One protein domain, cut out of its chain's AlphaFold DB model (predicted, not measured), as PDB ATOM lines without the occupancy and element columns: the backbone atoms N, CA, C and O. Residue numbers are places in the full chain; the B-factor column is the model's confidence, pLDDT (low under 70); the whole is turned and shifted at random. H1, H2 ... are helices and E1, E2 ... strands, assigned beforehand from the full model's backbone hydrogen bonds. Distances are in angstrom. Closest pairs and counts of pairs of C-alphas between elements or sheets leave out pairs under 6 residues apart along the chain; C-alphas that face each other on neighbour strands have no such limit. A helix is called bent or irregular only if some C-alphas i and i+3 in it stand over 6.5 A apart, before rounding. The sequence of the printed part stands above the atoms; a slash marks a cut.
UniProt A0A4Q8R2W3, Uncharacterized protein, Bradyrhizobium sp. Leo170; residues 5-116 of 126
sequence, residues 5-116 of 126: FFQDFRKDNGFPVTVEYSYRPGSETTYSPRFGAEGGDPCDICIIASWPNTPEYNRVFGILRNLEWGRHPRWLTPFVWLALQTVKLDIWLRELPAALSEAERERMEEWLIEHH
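What this domain is: This is residues 5 to 116 of the 126 residues of an uncharacterized protein of Bradyrhizobium sp. Leo170 (UniProt A0A4Q8R2W3). A small, strongly twisted three-stranded sheet, E1, E2 and E5, curls round helix H3, and two arms run out from it: a thin strand hairpin with E3 and E4 near its tip, and on the other side a helical hairpin of H1 and H2. The arms make the length of a rod spanning 74 by 34 by 18 A. The printed part has 112 residues with five named strands and three named helices, in the order E1, E2, E3, E4, E5, H1, H2, H3; the class is mixed, helices and strands. The larger sheet runs E1, E2, E5, and both it and the small sheet E3, E4 are antiparallel. The whole is extended, with a radius of gyration of the C-alphas of 20.9 A.

How they stand to each other: In the larger sheet, E2, residues 16 to 24, is the inner strand. It forms a hairpin with edge strand E1, residues 5 to 10, antiparallel at 143 degrees; N 7 and O 19 are 3.0 A apart, within hydrogen-bond range. The other edge strand, E5, residues 44 to 52, is antiparallel to E2 at 155 degrees, with N 20 and O 49 at 2.9 A; E5 bends by 51 degrees at residue 49. H3, residues 102 to 115, is on this sheet, which curls round it; the closest C-alphas of E5 and H3, those of Ile 45 and Glu 109, are 5.9 A apart. H2, residues 74 to 98, is on the sheet too, at the sheet's level with a height of 1.3 A; the closest C-alphas of E5 and H2, those of Trp 51 and Ala 98, are 5.3 A apart. H1, residues 55 to 69, is not on the sheet. It touches H2 in a helical hairpin, at a shallow tilt of 32 degrees, opposite ways, with the C-alphas of Leu 64 and Val 87 closest at 6.3 A. H2 and H3 are apart. E3, residues 30 to 32, and E4, residues 36 to 38, form an antiparallel hairpin, with N 36 and O 32 at 2.9 A, and E3 is apart from E2. In H1 and H3 every O i to N i+4 pair is within hydrogen-bond range; in H2 17 of 21 are.

Where its parts are: E2 measures 25.4 A from first to last C-alpha, E5 24.1 A and E1 16.8 A, with C-alpha 5 at (252.371, 206.734, 301.207). E3 and E4 are short, three residues each. H1 measures 20.9 A and H3 19.8 A, with C-alpha 115 at (254.986, 214.340, 310.809). H2 measures 36.0 A from C-alpha 74 at (230.194, 182.736, 281.000); it has a kink of 27 degrees near residue 81 and is irregular, with C-alphas 75 and 78 7.3 A apart.

The domain as a whole: The C-alphas farthest apart, those of Pro 33 and Trp 75, are 74.3 A apart. Residues 73 to 79, of which 74 to 79 belong to H2, stand free. The printed part has no cut, and its seven links are tight. The mean pLDDT of the printed part is 84.4; residues 25 to 42 are under 70.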
ATOM      1  N   PHE A   5     252.662 207.082 299.826       87.25
ATOM      2  CA  PHE A   5     252.371 206.734 301.207       87.25
ATOM      3  C   PHE A   5     250.887 206.960 301.481       87.25
ATOM      4  O   PHE A   5     250.229 207.738 300.788       87.25
ATOM      5  N   PHE A   6     250.364 206.292 302.509       90.62
ATOM      6  CA  PHE A   6     248.960 206.384 302.897       90.62
ATOM      7  C   PHE A   6     248.854 206.870 304.335       90.62
ATOM      8  O   PHE A   6     249.574 206.380 305.203       90.62
ATOM      9  N   GLN A   7     247.950 207.811 304.585       91.00
ATOM     10  CA  GLN A   7     247.691 208.316 305.928       91.00
ATOM     11  C   GLN A   7     246.195 208.511 306.153       91.00
ATOM     12  O   GLN A   7     245.475 209.008 305.288       91.00
ATOM     13  N   ASP A   8     245.738 208.139 307.344       92.56
ATOM     14  CA  ASP A   8     244.356 208.332 307.762       92.56
ATOM     15  C   ASP A   8     244.174 209.690 308.443       92.56
ATOM     16  O   ASP A   8     244.922 210.051 309.355       92.56
ATOM     17  N   PHE A   9     243.131 210.410 308.030       91.12
ATOM     18  CA  PHE A   9     242.730 211.706 308.558       91.12
ATOM     19  C   PHE A   9     241.234 211.759 308.870       91.12
ATOM     20  O   PHE A   9     240.417 210.948 308.424       91.12
ATOM     21  N   ARG A  10     240.858 212.782 309.638       91.38
ATOM     22  CA  ARG A  10     239.472 213.232 309.757       91.38
ATOM     23  C   ARG A  10     239.364 214.629 309.173       91.38
ATOM     24  O   ARG A  10     240.124 215.509 309.564       91.38
ATOM     25  N   LYS A  11     238.410 214.814 308.263       89.31
ATOM     26  CA  LYS A  11     238.034 216.132 307.739       89.31
ATOM     27  C   LYS A  11     237.446 217.013 308.841       89.31
ATOM     28  O   LYS A  11     237.021 216.511 309.885       89.31
ATOM     29  N   ASP A  12     237.320 218.309 308.569       86.12
ATOM     30  CA  ASP A  12     236.747 219.286 309.508       86.12
ATOM     31  C   ASP A  12     235.303 218.938 309.902       86.12
ATOM     32  O   ASP A  12     234.871 219.152 311.034       86.12
ATOM     33  N   ASN A  13     234.550 218.351 308.968       85.50
ATOM     34  CA  ASN A  13     233.186 217.869 309.193       85.50
ATOM     35  C   ASN A  13     233.125 216.512 309.933       85.50
ATOM     36  O   ASN A  13     232.044 215.940 310.074       85.50
ATOM     37  N   GLY A  14     234.267 215.980 310.377       86.69
ATOM     38  CA  GLY A  14     234.394 214.701 311.075       86.69
ATOM     39  C   GLY A  14     234.388 213.469 310.168       86.69
ATOM     40  O   GLY A  14     234.475 212.351 310.680       86.69
ATOM     41  N   PHE A  15     234.295 213.639 308.846       90.19
ATOM     42  CA  PHE A  15     234.275 212.521 307.908       90.19
ATOM     43  C   PHE A  15     235.664 211.858 307.827       90.19
ATOM     44  O   PHE A  15     236.656 212.557 307.592       90.19
ATOM     45  N   PRO A  16     235.770 210.533 308.040       92.94
ATOM     46  CA  PRO A  16     237.048 209.835 307.999       92.94
ATOM     47  C   PRO A  16     237.492 209.603 306.552       92.94
ATOM     48  O   PRO A  16     236.728 209.096 305.724       92.94
ATOM     49  N   VAL A  17     238.740 209.949 306.253       93.81
ATOM     50  CA  VAL A  17     239.340 209.825 304.921       93.81
ATOM     51  C   VAL A  17     240.736 209.228 305.018       93.81
ATOM     52  O   VAL A  17     241.450 209.464 305.988       93.81
ATOM     53  N   THR A  18     241.129 208.472 304.003       93.69
ATOM     54  CA  THR A  18     242.522 208.079 303.783       93.69
ATOM     55  C   THR A  18     243.042 208.895 302.611       93.69
ATOM     56  O   THR A  18     242.348 209.028 301.598       93.69
ATOM     57  N   VAL A  19     244.240 209.457 302.750       92.00
ATOM     58  CA  VAL A  19     244.919 210.205 301.690       92.00
ATOM     59  C   VAL A  19     246.128 209.425 301.197       92.00
ATOM     60  O   VAL A  19     246.878 208.857 301.991       92.00
ATOM     61  N   GLU A  20     246.311 209.409 299.883       91.75
ATOM     62  CA  GLU A  20     247.549 208.993 299.236       91.75
ATOM     63  C   GLU A  20     248.376 210.235 298.929       91.75
ATOM     64  O   GLU A  20     247.871 211.172 298.306       91.75
ATOM     65  N   TYR A  21     249.642 210.238 299.331       88.81
ATOM     66  CA  TYR A  21     250.541 211.358 299.084       88.81
ATOM     67  C   TYR A  21     251.898 210.895 298.560       88.81
ATOM     68  O   TYR A  21     252.388 209.817 298.904       88.81
ATOM     69  N   SER A  22     252.511 211.719 297.713       86.81
ATOM     70  CA  SER A  22     253.922 211.582 297.353       86.81
ATOM     71  C   SER A  22     254.769 212.450 298.265       86.81
ATOM     72  O   SER A  22     254.433 213.613 298.482       86.81
ATOM     73  N   TYR A  23     255.890 211.903 298.723       83.31
ATOM     74  CA  TYR A  23     256.894 212.630 299.487       83.31
ATOM     75  C   TYR A  23     258.134 212.864 298.626       83.31
ATOM     76  O   TYR A  23     258.662 211.929 298.013       83.31
ATOM     77  N   ARG A  24     258.612 214.107 298.588       78.75
ATOM     78  CA  ARG A  24     259.900 214.461 298.003       78.75
ATOM     79  C   ARG A  24     260.776 215.072 299.098       78.75
ATOM     80  O   ARG A  24     260.475 216.182 299.544       78.75
ATOM     81  N   PRO A  25     261.855 214.384 299.518       69.50
ATOM     82  CA  PRO A  25     262.767 214.955 300.495       69.50
ATOM     83  C   PRO A  25     263.367 216.241 299.930       69.50
ATOM     84  O   PRO A  25     263.754 216.296 298.757       69.50
ATOM     85  N   GLY A  26     263.423 217.268 300.774       65.88
ATOM     86  CA  GLY A  26     264.158 218.489 300.473       65.88
ATOM     87  C   GLY A  26     265.655 218.214 300.333       65.88
ATOM     88  O   GLY A  26     266.154 217.171 300.764       65.88
ATOM     89  N   SER A  27     266.385 219.150 299.732       63.53
ATOM     90  CA  SER A  27     267.847 219.101 299.687       63.53
ATOM     91  C   SER A  27     268.426 220.056 300.724       63.53
ATOM     92  O   SER A  27     267.937 221.169 300.911       63.53
ATOM     93  N   GLU A  28     269.479 219.632 301.423       61.41
ATOM     94  CA  GLU A  28     270.204 220.552 302.296       61.41
ATOM     95  C   GLU A  28     270.875 221.652 301.465       61.41
ATOM     96  O   GLU A  28     271.337 221.427 300.341       61.41
ATOM     97  N   THR A  29     270.966 222.853 302.044       58.78
ATOM     98  CA  THR A  29     271.727 223.966 301.469       58.78
ATOM     99  C   THR A  29     273.147 223.510 301.171       58.78
ATOM    100  O   THR A  29     273.948 223.295 302.083       58.78
ATOM    101  N   THR A  30     273.472 223.379 299.889       54.56
ATOM    102  CA  THR A  30     274.819 223.004 299.477       54.56
ATOM    103  C   THR A  30     275.639 224.278 299.336       54.56
ATOM    104  O   THR A  30     275.325 225.167 298.544       54.56
ATOM    105  N   TYR A  31     276.698 224.400 300.135       51.00
ATOM    106  CA  TYR A  31     277.598 225.544 300.036       51.00
ATOM    107  C   TYR A  31     278.591 225.340 298.890       51.00
ATOM    108  O   TYR A  31     279.409 224.418 298.924       51.00
ATOM    109  N   SER A  32     278.569 226.238 297.903       53.88
ATOM    110  CA  SER A  32     279.588 226.294 296.856       53.88
ATOM    111  C   SER A  32     280.496 227.508 297.071       53.88
ATOM    112  O   SER A  32     280.021 228.644 297.018       53.88
ATOM    113  N   PRO A  33     281.825 227.330 297.227       54.97
ATOM    114  CA  PRO A  33     282.763 228.440 297.426       54.97
ATOM    115  C   PRO A  33     282.748 229.505 296.317       54.97
ATOM    116  O   PRO A  33     283.230 230.613 296.531       54.97
ATOM    117  N   ARG A  34     282.233 229.173 295.123       59.03
ATOM    118  CA  ARG A  34     282.147 230.082 293.968       59.03
ATOM    119  C   ARG A  34     280.818 230.830 293.850       59.03
ATOM    120  O   ARG A  34     280.812 231.897 293.245       59.03
ATOM    121  N   PHE A  35     279.729 230.277 294.382       61.09
ATOM    122  CA  PHE A  35     278.364 230.775 294.158       61.09
ATOM    123  C   PHE A  35     277.623 231.145 295.455       61.09
ATOM    124  O   PHE A  35     276.563 231.759 295.394       61.09
ATOM    125  N   GLY A  36     278.214 230.872 296.623       64.62
ATOM    126  CA  GLY A  36     277.596 231.107 297.926       64.62
ATOM    127  C   GLY A  36     276.763 229.914 298.397       64.62
ATOM    128  O   GLY A  36     276.941 228.790 297.923       64.62
ATOM    129  N   ALA A  37     275.885 230.150 299.372       58.47
ATOM    130  CA  ALA A  37     274.887 229.166 299.776       58.47
ATOM    131  C   ALA A  37     273.770 229.146 298.725       58.47
ATOM    132  O   ALA A  37     273.032 230.124 298.595       58.47
ATOM    133  N   GLU A  38     273.656 228.053 297.977       59.47
ATOM    134  CA  GLU A  38     272.459 227.802 297.181       59.47
ATOM    135  C   GLU A  38     271.377 227.306 298.148       59.47
ATOM    136  O   GLU A  38     271.597 226.365 298.917       59.47
ATOM    137  N   GLY A  39     270.257 228.037 298.195       56.75
ATOM    138  CA  GLY A  39     269.115 227.714 299.047       56.75
ATOM    139  C   GLY A  39     268.681 226.280 298.778       56.75
ATOM    140  O   GLY A  39     268.412 225.941 297.631       56.75
ATOM    141  N   GLY A  40     268.680 225.443 299.813       61.16
ATOM    142  CA  GLY A  40     268.209 224.068 299.708       61.16
ATOM    143  C   GLY A  40     266.747 224.034 299.272       61.16
ATOM    144  O   GLY A  40     265.989 224.967 299.556       61.16
ATOM    145  N   ASP A  41     266.357 222.969 298.577       66.88
ATOM    146  CA  ASP A  41     264.962 222.779 298.195       66.88
ATOM    147  C   ASP A  41     264.151 222.387 299.436       66.88
ATOM    148  O   ASP A  41     264.566 221.480 300.168       66.88
ATOM    149  N   PRO A  42     262.998 223.025 299.692       66.94
ATOM    150  CA  PRO A  42     262.124 222.604 300.772       66.94
ATOM    151  C   PRO A  42     261.606 221.182 300.527       66.94
ATOM    152  O   PRO A  42     261.493 220.718 299.390       66.94
ATOM    153  N   CYS A  43     261.280 220.495 301.620       71.88
ATOM    154  CA  CYS A  43     260.528 219.251 301.555       71.88
ATOM    155  C   CYS A  43     259.153 219.517 300.936       71.88
ATOM    156  O   CYS A  43     258.499 220.492 301.304       71.88
ATOM    157  N   ASP A  44     258.721 218.644 300.031       78.50
ATOM    158  CA  ASP A  44     257.459 218.802 299.312       78.50
ATOM    159  C   ASP A  44     256.598 217.546 299.468       78.50
ATOM    160  O   ASP A  44     257.068 216.415 299.287       78.50
ATOM    161  N   ILE A  45     255.334 217.751 299.830       84.06
ATOM    162  CA  ILE A  45     254.319 216.706 299.925       84.06
ATOM    163  C   ILE A  45     253.122 217.141 299.107       84.06
ATOM    164  O   ILE A  45     252.600 218.235 299.274       84.06
ATOM    165  N   CYS A  46     252.659 216.229 298.260       87.06
ATOM    166  CA  CYS A  46     251.488 216.445 297.429       87.06
ATOM    167  C   CYS A  46     250.507 215.297 297.631       87.06
ATOM    168  O   CYS A  46     250.862 214.128 297.436       87.06
ATOM    169  N   ILE A  47     249.276 215.629 298.017       87.88
ATOM    170  CA  ILE A  47     248.178 214.665 298.090       87.88
ATOM    171  C   ILE A  47     247.705 214.356 296.665       87.88
ATOM    172  O   ILE A  47     247.216 215.223 295.939       87.88
ATOM    173  N   ILE A  48     247.827 213.088 296.277       89.00
ATOM    174  CA  ILE A  48     247.474 212.571 294.951       89.00
ATOM    175  C   ILE A  48     245.985 212.233 294.893       89.00
ATOM    176  O   ILE A  48     245.299 212.553 293.922       89.00
ATOM    177  N   ALA A  49     245.490 211.557 295.929       89.62
ATOM    178  CA  ALA A  49     244.127 211.056 295.986       89.62
ATOM    179  C   ALA A  49     243.619 210.984 297.429       89.62
ATOM    180  O   ALA A  49     244.392 210.920 298.384       89.62
ATOM    181  N   SER A  50     242.296 210.982 297.579       91.19
ATOM    182  CA  SER A  50     241.623 210.782 298.864       91.19
ATOM    183  C   SER A  50     240.375 209.929 298.671       91.19
ATOM    184  O   SER A  50     239.684 210.061 297.659       91.19
ATOM    185  N   TRP A  51     240.083 209.051 299.627       92.31
ATOM    186  CA  TRP A  51     238.876 208.222 299.619       92.31
ATOM    187  C   TRP A  51     238.325 208.025 301.036       92.31
ATOM    188  O   TRP A  51     239.030 208.255 302.022       92.31
ATOM    189  N   PRO A  52     237.051 207.619 301.178       93.31
ATOM    190  CA  PRO A  52     236.443 207.395 302.483       93.31
ATOM    191  C   PRO A  52     237.128 206.267 303.257       93.31
ATOM    192  O   PRO A  52     237.215 205.140 302.770       93.31
ATOM    193  N   ASN A  53     237.484 206.520 304.514       91.06
ATOM    194  CA  ASN A  53     237.933 205.474 305.433       91.06
ATOM    195  C   ASN A  53     236.761 204.992 306.295       91.06
ATOM    196  O   ASN A  53     236.646 205.302 307.483       91.06
ATOM    197  N   THR A  54     235.824 204.286 305.661       92.69
ATOM    198  CA  THR A  54     234.621 203.762 306.325       92.69
ATOM    199  C   THR A  54     234.477 202.256 306.098       92.69
ATOM    200  O   THR A  54     234.805 201.766 305.010       92.69
ATOM    201  N   PRO A  55     233.954 201.493 307.079       90.81
ATOM    202  CA  PRO A  55     233.681 200.065 306.906       90.81
ATOM    203  C   PRO A  55     232.768 199.777 305.709       90.81
ATOM    204  O   PRO A  55     232.937 198.774 305.016       90.81
ATOM    205  N   GLU A  56     231.810 200.665 305.439       90.56
ATOM    206  CA  GLU A  56     230.894 200.546 304.313       90.56
ATOM    207  C   GLU A  56     231.623 200.694 302.976       90.56
ATOM    208  O   GLU A  56     231.409 199.871 302.084       90.56
ATOM    209  N   TYR A  57     232.503 201.693 302.837       91.56
ATOM    210  CA  TYR A  57     233.313 201.869 301.629       91.56
ATOM    211  C   TYR A  57     234.229 200.663 301.394       91.56
ATOM    212  O   TYR A  57     234.203 200.077 300.313       91.56
ATOM    213  N   ASN A  58     234.935 200.204 302.435       91.19
ATOM    214  CA  ASN A  58     235.813 199.031 302.358       91.19
ATOM    215  C   ASN A  58     235.058 197.768 301.920       91.19
ATOM    216  O   ASN A  58     235.557 196.975 301.118       91.19
ATOM    217  N   ARG A  59     233.818 197.592 302.392       93.06
ATOM    218  CA  ARG A  59     232.960 196.483 301.968       93.06
ATOM    219  C   ARG A  59     232.590 196.578 300.489       93.06
ATOM    220  O   ARG A  59     232.677 195.569 299.789       93.06
ATOM    221  N   VAL A  60     232.168 197.750 300.011       92.81
ATOM    222  CA  VAL A  60     231.796 197.950 298.599       92.81
ATOM    223  C   VAL A  60     233.012 197.766 297.689       92.81
ATOM    224  O   VAL A  60     232.923 197.066 296.680       92.81
ATOM    225  N   PHE A  61     234.172 198.293 298.083       91.69
ATOM    226  CA  PHE A  61     235.423 198.102 297.353       91.69
ATOM    227  C   PHE A  61     235.854 196.624 297.317       91.69
ATOM    228  O   PHE A  61     236.279 196.116 296.280       91.69
ATOM    229  N   GLY A  62     235.654 195.883 298.412       92.00
ATOM    230  CA  GLY A  62     235.850 194.431 298.439       92.00
ATOM    231  C   GLY A  62     234.922 193.683 297.474       92.00
ATOM    232  O   GLY A  62     235.354 192.755 296.787       92.00
ATOM    233  N   ILE A  63     233.657 194.105 297.359       91.75
ATOM    234  CA  ILE A  63     232.716 193.557 296.368       91.75
ATOM    235  C   ILE A  63     233.204 193.847 294.945       91.75
ATOM    236  O   ILE A  63     233.198 192.932 294.121       91.75
ATOM    237  N   LEU A  64     233.671 195.069 294.661       93.12
ATOM    238  CA  LEU A  64     234.254 195.420 293.362       93.12
ATOM    239  C   LEU A  64     235.399 194.465 293.005       93.12
ATOM    240  O   LEU A  64     235.362 193.844 291.946       93.12
ATOM    241  N   ARG A  65     236.371 194.285 293.907       91.00
ATOM    242  CA  ARG A  65     237.514 193.381 293.689       91.00
ATOM    243  C   ARG A  65     237.081 191.937 293.456       91.00
ATOM    244  O   ARG A  65     237.585 191.290 292.541       91.00
ATOM    245  N   ASN A  66     236.104 191.449 294.217       90.69
ATOM    246  CA  ASN A  66     235.544 190.111 294.021       90.69
ATOM    247  C   ASN A  66     234.848 189.954 292.663       90.69
ATOM    248  O   ASN A  66     234.905 188.883 292.062       90.69
ATOM    249  N   LEU A  67     234.187 190.997 292.162       89.31
ATOM    250  CA  LEU A  67     233.561 190.966 290.842       89.31
ATOM    251  C   LEU A  67     234.598 191.046 289.716       89.31
ATOM    252  O   LEU A  67     234.475 190.302 288.748       89.31
ATOM    253  N   GLU A  68     235.618 191.899 289.852       89.06
ATOM    254  CA  GLU A  68     236.673 192.084 288.845       89.06
ATOM    255  C   GLU A  68     237.577 190.857 288.715       89.06
ATOM    256  O   GLU A  68     237.939 190.471 287.603       89.06
ATOM    257  N   TRP A  69     237.976 190.260 289.840       87.56
ATOM    258  CA  TRP A  69     238.963 189.174 289.869       87.56
ATOM    259  C   TRP A  69     238.328 187.799 290.099       87.56
ATOM    260  O   TRP A  69     238.997 186.767 289.993       87.56
ATOM    261  N   GLY A  70     237.029 187.761 290.398       84.50
ATOM    262  CA  GLY A  70     236.274 186.528 290.559       84.50
ATOM    263  C   GLY A  70     236.180 185.738 289.258       84.50
ATOM    264  O   GLY A  70     235.978 186.280 288.170       84.50
ATOM    265  N   ARG A  71     236.294 184.412 289.365       81.75
ATOM    266  CA  ARG A  71     236.037 183.512 288.237       81.75
ATOM    267  C   ARG A  71     234.536 183.296 288.103       81.75
ATOM    268  O   ARG A  71     233.951 182.535 288.869       81.75
ATOM    269  N   HIS A  72     233.932 183.931 287.103       83.94
ATOM    270  CA  HIS A  72     232.496 183.829 286.848       83.94
ATOM    271  C   HIS A  72     232.196 182.916 285.649       83.94
ATOM    272  O   HIS A  72     232.875 182.997 284.621       83.94
ATOM    273  N   PRO A  73     231.168 182.055 285.731       85.69
ATOM    274  CA  PRO A  73     230.652 181.324 284.576       85.69
ATOM    275  C   PRO A  73     230.252 182.270 283.432       85.69
ATOM    276  O   PRO A  73     229.676 183.330 283.670       85.69
ATOM    277  N   ARG A  74     230.473 181.872 282.168       83.88
ATOM    278  CA  ARG A  74     230.194 182.736 281.000       83.88
ATOM    279  C   ARG A  74     228.754 183.250 280.928       83.88
ATOM    280  O   ARG A  74     228.552 184.391 280.538       83.88
ATOM    281  N   TRP A  75     227.764 182.455 281.323       83.06
ATOM    282  CA  TRP A  75     226.356 182.872 281.321       83.06
ATOM    283  C   TRP A  75     226.041 183.977 282.347       83.06
ATOM    284  O   TRP A  75     225.067 184.703 282.173       83.06
ATOM    285  N   LEU A  76     226.877 184.144 283.380       86.88
ATOM    286  CA  LEU A  76     226.754 185.218 284.369       86.88
ATOM    287  C   LEU A  76     227.413 186.529 283.924       86.88
ATOM    288  O   LEU A  76     227.164 187.559 284.543       86.88
ATOM    289  N   THR A  77     228.212 186.528 282.852       86.56
ATOM    290  CA  THR A  77     228.928 187.726 282.377       86.56
ATOM    291  C   THR A  77     228.067 188.986 282.215       86.56
ATOM    292  O   THR A  77     228.524 190.024 282.694       86.56
ATOM    293  N   PRO A  78     226.839 188.970 281.644       89.19
ATOM    294  CA  PRO A  78     226.034 190.191 281.555       89.19
ATOM    295  C   PRO A  78     225.597 190.712 282.933       89.19
ATOM    296  O   PRO A  78     225.584 191.920 283.159       89.19
ATOM    297  N   PHE A  79     225.294 189.817 283.876       91.06
ATOM    298  CA  PHE A  79     224.903 190.188 285.238       91.06
ATOM    299  C   PHE A  79     226.090 190.714 286.047       91.06
ATOM    300  O   PHE A  79     225.954 191.710 286.751       91.06
ATOM    301  N   VAL A  80     227.261 190.089 285.907       90.69
ATOM    302  CA  VAL A  80     228.514 190.551 286.525       90.69
ATOM    303  C   VAL A  80     228.905 191.913 285.971       90.69
ATOM    304  O   VAL A  80     229.272 192.795 286.737       90.69
ATOM    305  N   TRP A  81     228.778 192.117 284.659       90.75
ATOM    306  CA  TRP A  81     229.029 193.415 284.042       90.75
ATOM    307  C   TRP A  81     228.100 194.493 284.606       90.75
ATOM    308  O   TRP A  81     228.576 195.552 285.007       90.75
ATOM    309  N   LEU A  82     226.795 194.217 284.708       93.81
ATOM    310  CA  LEU A  82     225.840 195.169 285.273       93.81
ATOM    311  C   LEU A  82     226.136 195.457 286.754       93.81
ATOM    312  O   LEU A  82     226.159 196.617 287.153       93.81
ATOM    313  N   ALA A  83     226.440 194.423 287.544       92.69
ATOM    314  CA  ALA A  83     226.845 194.567 288.941       92.69
ATOM    315  C   ALA A  83     228.142 195.381 289.096       92.69
ATOM    316  O   ALA A  83     228.259 196.191 290.008       92.69
ATOM    317  N   LEU A  84     229.109 195.221 288.189       93.12
ATOM    318  CA  LEU A  84     230.315 196.048 288.173       93.12
ATOM    319  C   LEU A  84     229.976 197.522 287.940       93.12
ATOM    320  O   LEU A  84     230.529 198.379 288.623       93.12
ATOM    321  N   GLN A  85     229.068 197.831 287.010       94.12
ATOM    322  CA  GLN A  85     228.668 199.218 286.756       94.12
ATOM    323  C   GLN A  85     227.941 199.836 287.956       94.12
ATOM    324  O   GLN A  85     228.226 200.975 288.319       94.12
ATOM    325  N   THR A  86     227.041 199.091 288.606       94.88
ATOM    326  CA  THR A  86     226.319 199.601 289.782       94.88
ATOM    327  C   THR A  86     227.250 199.835 290.966       94.88
ATOM    328  O   THR A  86     227.155 200.870 291.618       94.88
ATOM    329  N   VAL A  87     228.187 198.918 291.214       93.94
ATOM    330  CA  VAL A  87     229.177 199.055 292.290       93.94
ATOM    331  C   VAL A  87     230.123 200.225 292.021       93.94
ATOM    332  O   VAL A  87     230.393 200.999 292.933       93.94
ATOM    333  N   LYS A  88     230.585 200.413 290.776       93.31
ATOM    334  CA  LYS A  88     231.413 201.575 290.407       93.31
ATOM    335  C   LYS A  88     230.687 202.899 290.628       93.31
ATOM    336  O   LYS A  88     231.293 203.848 291.111       93.31
ATOM    337  N   LEU A  89     229.394 202.951 290.313       94.25
ATOM    338  CA  LEU A  89     228.576 204.135 290.558       94.25
ATOM    339  C   LEU A  89     228.385 204.405 292.061       94.25
ATOM    340  O   LEU A  89     228.484 205.556 292.477       94.25
ATOM    341  N   ASP A  90     228.165 203.372 292.880       93.12
ATOM    342  CA  ASP A  90     228.071 203.520 294.344       93.12
ATOM    343  C   ASP A  90     229.398 204.006 294.956       93.12
ATOM    344  O   ASP A  90     229.403 204.907 295.791       93.12
ATOM    345  N   ILE A  91     230.538 203.474 294.498       92.38
ATOM    346  CA  ILE A  91     231.875 203.940 294.905       92.38
ATOM    347  C   ILE A  91     232.051 205.418 294.565       92.38
ATOM    348  O   ILE A  91     232.385 206.205 295.446       92.38
ATOM    349  N   TRP A  92     231.742 205.804 293.326       90.94
ATOM    350  CA  TRP A  92     231.850 207.192 292.888       90.94
ATOM    351  C   TRP A  92     230.997 208.138 293.746       90.94
ATOM    352  O   TRP A  92     231.482 209.173 294.196       90.94
ATOM    353  N   LEU A  93     229.749 207.763 294.056       91.75
ATOM    354  CA  LEU A  93     228.876 208.550 294.936       91.75
ATOM    355  C   LEU A  93     229.430 208.682 296.361       91.75
ATOM    356  O   LEU A  93     229.259 209.724 296.994       91.75
ATOM    357  N   ARG A  94     230.090 207.639 296.873       89.12
ATOM    358  CA  ARG A  94     230.696 207.633 298.212       89.12
ATOM    359  C   ARG A  94     232.004 208.408 298.282       89.12
ATOM    360  O   ARG A  94     232.347 208.871 299.363       89.12
ATOM    361  N   GLU A  95     232.712 208.574 297.172       89.44
ATOM    362  CA  GLU A  95     233.945 209.367 297.101       89.44
ATOM    363  C   GLU A  95     233.680 210.877 297.086       89.44
ATOM    364  O   GLU A  95     234.503 211.642 297.584       89.44
ATOM    365  N   LEU A  96     232.507 211.321 296.620       88.19
ATOM    366  CA  LEU A  96     232.118 212.738 296.631       88.19
ATOM    367  C   LEU A  96     232.322 213.445 297.990       88.19
ATOM    368  O   LEU A  96     232.934 214.511 298.005       88.19
ATOM    369  N   PRO A  97     231.866 212.909 299.142       86.31
ATOM    370  CA  PRO A  97     232.119 213.534 300.445       86.31
ATOM    371  C   PRO A  97     233.585 213.462 300.903       86.31
ATOM    372  O   PRO A  97     233.993 214.277 301.741       86.31
ATOM    373  N   ALA A  98     234.373 212.517 300.376       87.81
ATOM    374  CA  ALA A  98     235.794 212.390 300.693       87.81
ATOM    375  C   ALA A  98     236.657 213.434 299.977       87.81
ATOM    376  O   ALA A  98     237.727 213.748 300.487       87.81
ATOM    377  N   ALA A  99     236.175 214.013 298.871       88.00
ATOM    378  CA  ALA A  99     236.882 215.066 298.151       88.00
ATOM    379  C   ALA A  99     237.308 216.194 299.105       88.00
ATOM    380  O   ALA A  99     236.479 216.766 299.823       88.00
ATOM    381  N   LEU A 100     238.606 216.481 299.145       88.44
ATOM    382  CA  LEU A 100     239.183 217.519 299.991       88.44
ATOM    383  C   LEU A 100     239.007 218.888 299.339       88.44
ATOM    384  O   LEU A 100     239.203 219.044 298.132       88.44
ATOM    385  N   SER A 101     238.646 219.887 300.141       90.56
ATOM    386  CA  SER A 101     238.801 221.282 299.725       90.56
ATOM    387  C   SER A 101     240.284 221.662 299.665       90.56
ATOM    388  O   SER A 101     241.114 221.033 300.317       90.56
ATOM    389  N   GLU A 102     240.623 222.708 298.910       90.19
ATOM    390  CA  GLU A 102     242.010 223.184 298.784       90.19
ATOM    391  C   GLU A 102     242.611 223.544 300.153       90.19
ATOM    392  O   GLU A 102     243.691 223.075 300.489       90.19
ATOM    393  N   ALA A 103     241.843 224.233 301.003       90.69
ATOM    394  CA  ALA A 103     242.264 224.577 302.361       90.69
ATOM    395  C   ALA A 103     242.433 223.354 303.286       90.69
ATOM    396  O   ALA A 103     243.300 223.355 304.155       90.69
ATOM    397  N   GLU A 104     241.603 222.312 303.146       89.56
ATOM    398  CA  GLU A 104     241.811 221.059 303.889       89.56
ATOM    399  C   GLU A 104     243.067 220.339 303.400       89.56
ATOM    400  O   GLU A 104     243.820 219.817 304.218       89.56
ATOM    401  N   ARG A 105     243.297 220.332 302.081       88.94
ATOM    402  CA  ARG A 105     244.461 219.698 301.467       88.94
ATOM    403  C   ARG A 105     245.756 220.351 301.941       88.94
ATOM    404  O   ARG A 105     246.610 219.635 302.442       88.94
ATOM    405  N   GLU A 106     245.854 221.678 301.870       89.38
ATOM    406  CA  GLU A 106     247.040 222.429 302.310       89.38
ATOM    407  C   GLU A 106     247.370 222.156 303.783       89.38
ATOM    408  O   GLU A 106     248.501 221.819 304.114       89.38
ATOM    409  N   ARG A 107     246.370 222.194 304.677       88.31
ATOM    410  CA  ARG A 107     246.591 221.895 306.105       88.31
ATOM    411  C   ARG A 107     247.031 220.453 306.352       88.31
ATOM    412  O   ARG A 107     247.810 220.197 307.267       88.31
ATOM    413  N   MET A 108     246.500 219.500 305.585       90.19
ATOM    414  CA  MET A 108     246.920 218.101 305.678       90.19
ATOM    415  C   MET A 108     248.338 217.914 305.130       90.19
ATOM    416  O   MET A 108     249.110 217.178 305.732       90.19
ATOM    417  N   GLU A 109     248.697 218.591 304.039       88.88
ATOM    418  CA  GLU A 109     250.051 218.589 303.471       88.88
ATOM    419  C   GLU A 109     251.065 219.185 304.457       88.88
ATOM    420  O   GLU A 109     252.076 218.544 304.728       88.88
ATOM    421  N   GLU A 110     250.767 220.329 305.081       87.38
ATOM    422  CA  GLU A 110     251.603 220.924 306.137       87.38
ATOM    423  C   GLU A 110     251.807 219.961 307.314       87.38
ATOM    424  O   GLU A 110     252.939 219.714 307.733       87.38
ATOM    425  N   TRP A 111     250.725 219.348 307.807       88.50
ATOM    426  CA  TRP A 111     250.821 218.369 308.889       88.50
ATOM    427  C   TRP A 111     251.667 217.157 308.484       88.50
ATOM    428  O   TRP A 111     252.489 216.688 309.272       88.50
ATOM    429  N   LEU A 112     251.495 216.660 307.254       87.19
ATOM    430  CA  LEU A 112     252.289 215.558 306.716       87.19
ATOM    431  C   LEU A 112     253.765 215.940 306.607       87.19
ATOM    432  O   LEU A 112     254.603 215.107 306.915       87.19
ATOM    433  N   ILE A 113     254.106 217.172 306.221       84.25
ATOM    434  CA  ILE A 113     255.507 217.613 306.129       84.25
ATOM    435  C   ILE A 113     256.168 217.559 307.510       84.25
ATOM    436  O   ILE A 113     257.303 217.102 307.631       84.25
ATOM    437  N   GLU A 114     255.450 217.973 308.554       81.75
ATOM    438  CA  GLU A 114     255.956 217.964 309.931       81.75
ATOM    439  C   GLU A 114     256.051 216.556 310.542       81.75
ATOM    440  O   GLU A 114     256.924 216.304 311.374       81.75
ATOM    441  N   HIS A 115     255.150 215.646 310.158       81.50
ATOM    442  CA  HIS A 115     254.986 214.340 310.809       81.50
ATOM    443  C   HIS A 115     255.444 213.155 309.950       81.50
ATOM    444  O   HIS A 115     255.434 212.019 310.435       81.50
ATOM    445  N   HIS A 116     255.848 213.376 308.697       77.44
ATOM    446  CA  HIS A 116     256.380 212.317 307.849       77.44
ATOM    447  C   HIS A 116     257.755 211.891 308.361       77.44
ATOM    448  O   HIS A 116     258.765 212.569 308.174       77.44
TER     449      HIS A 116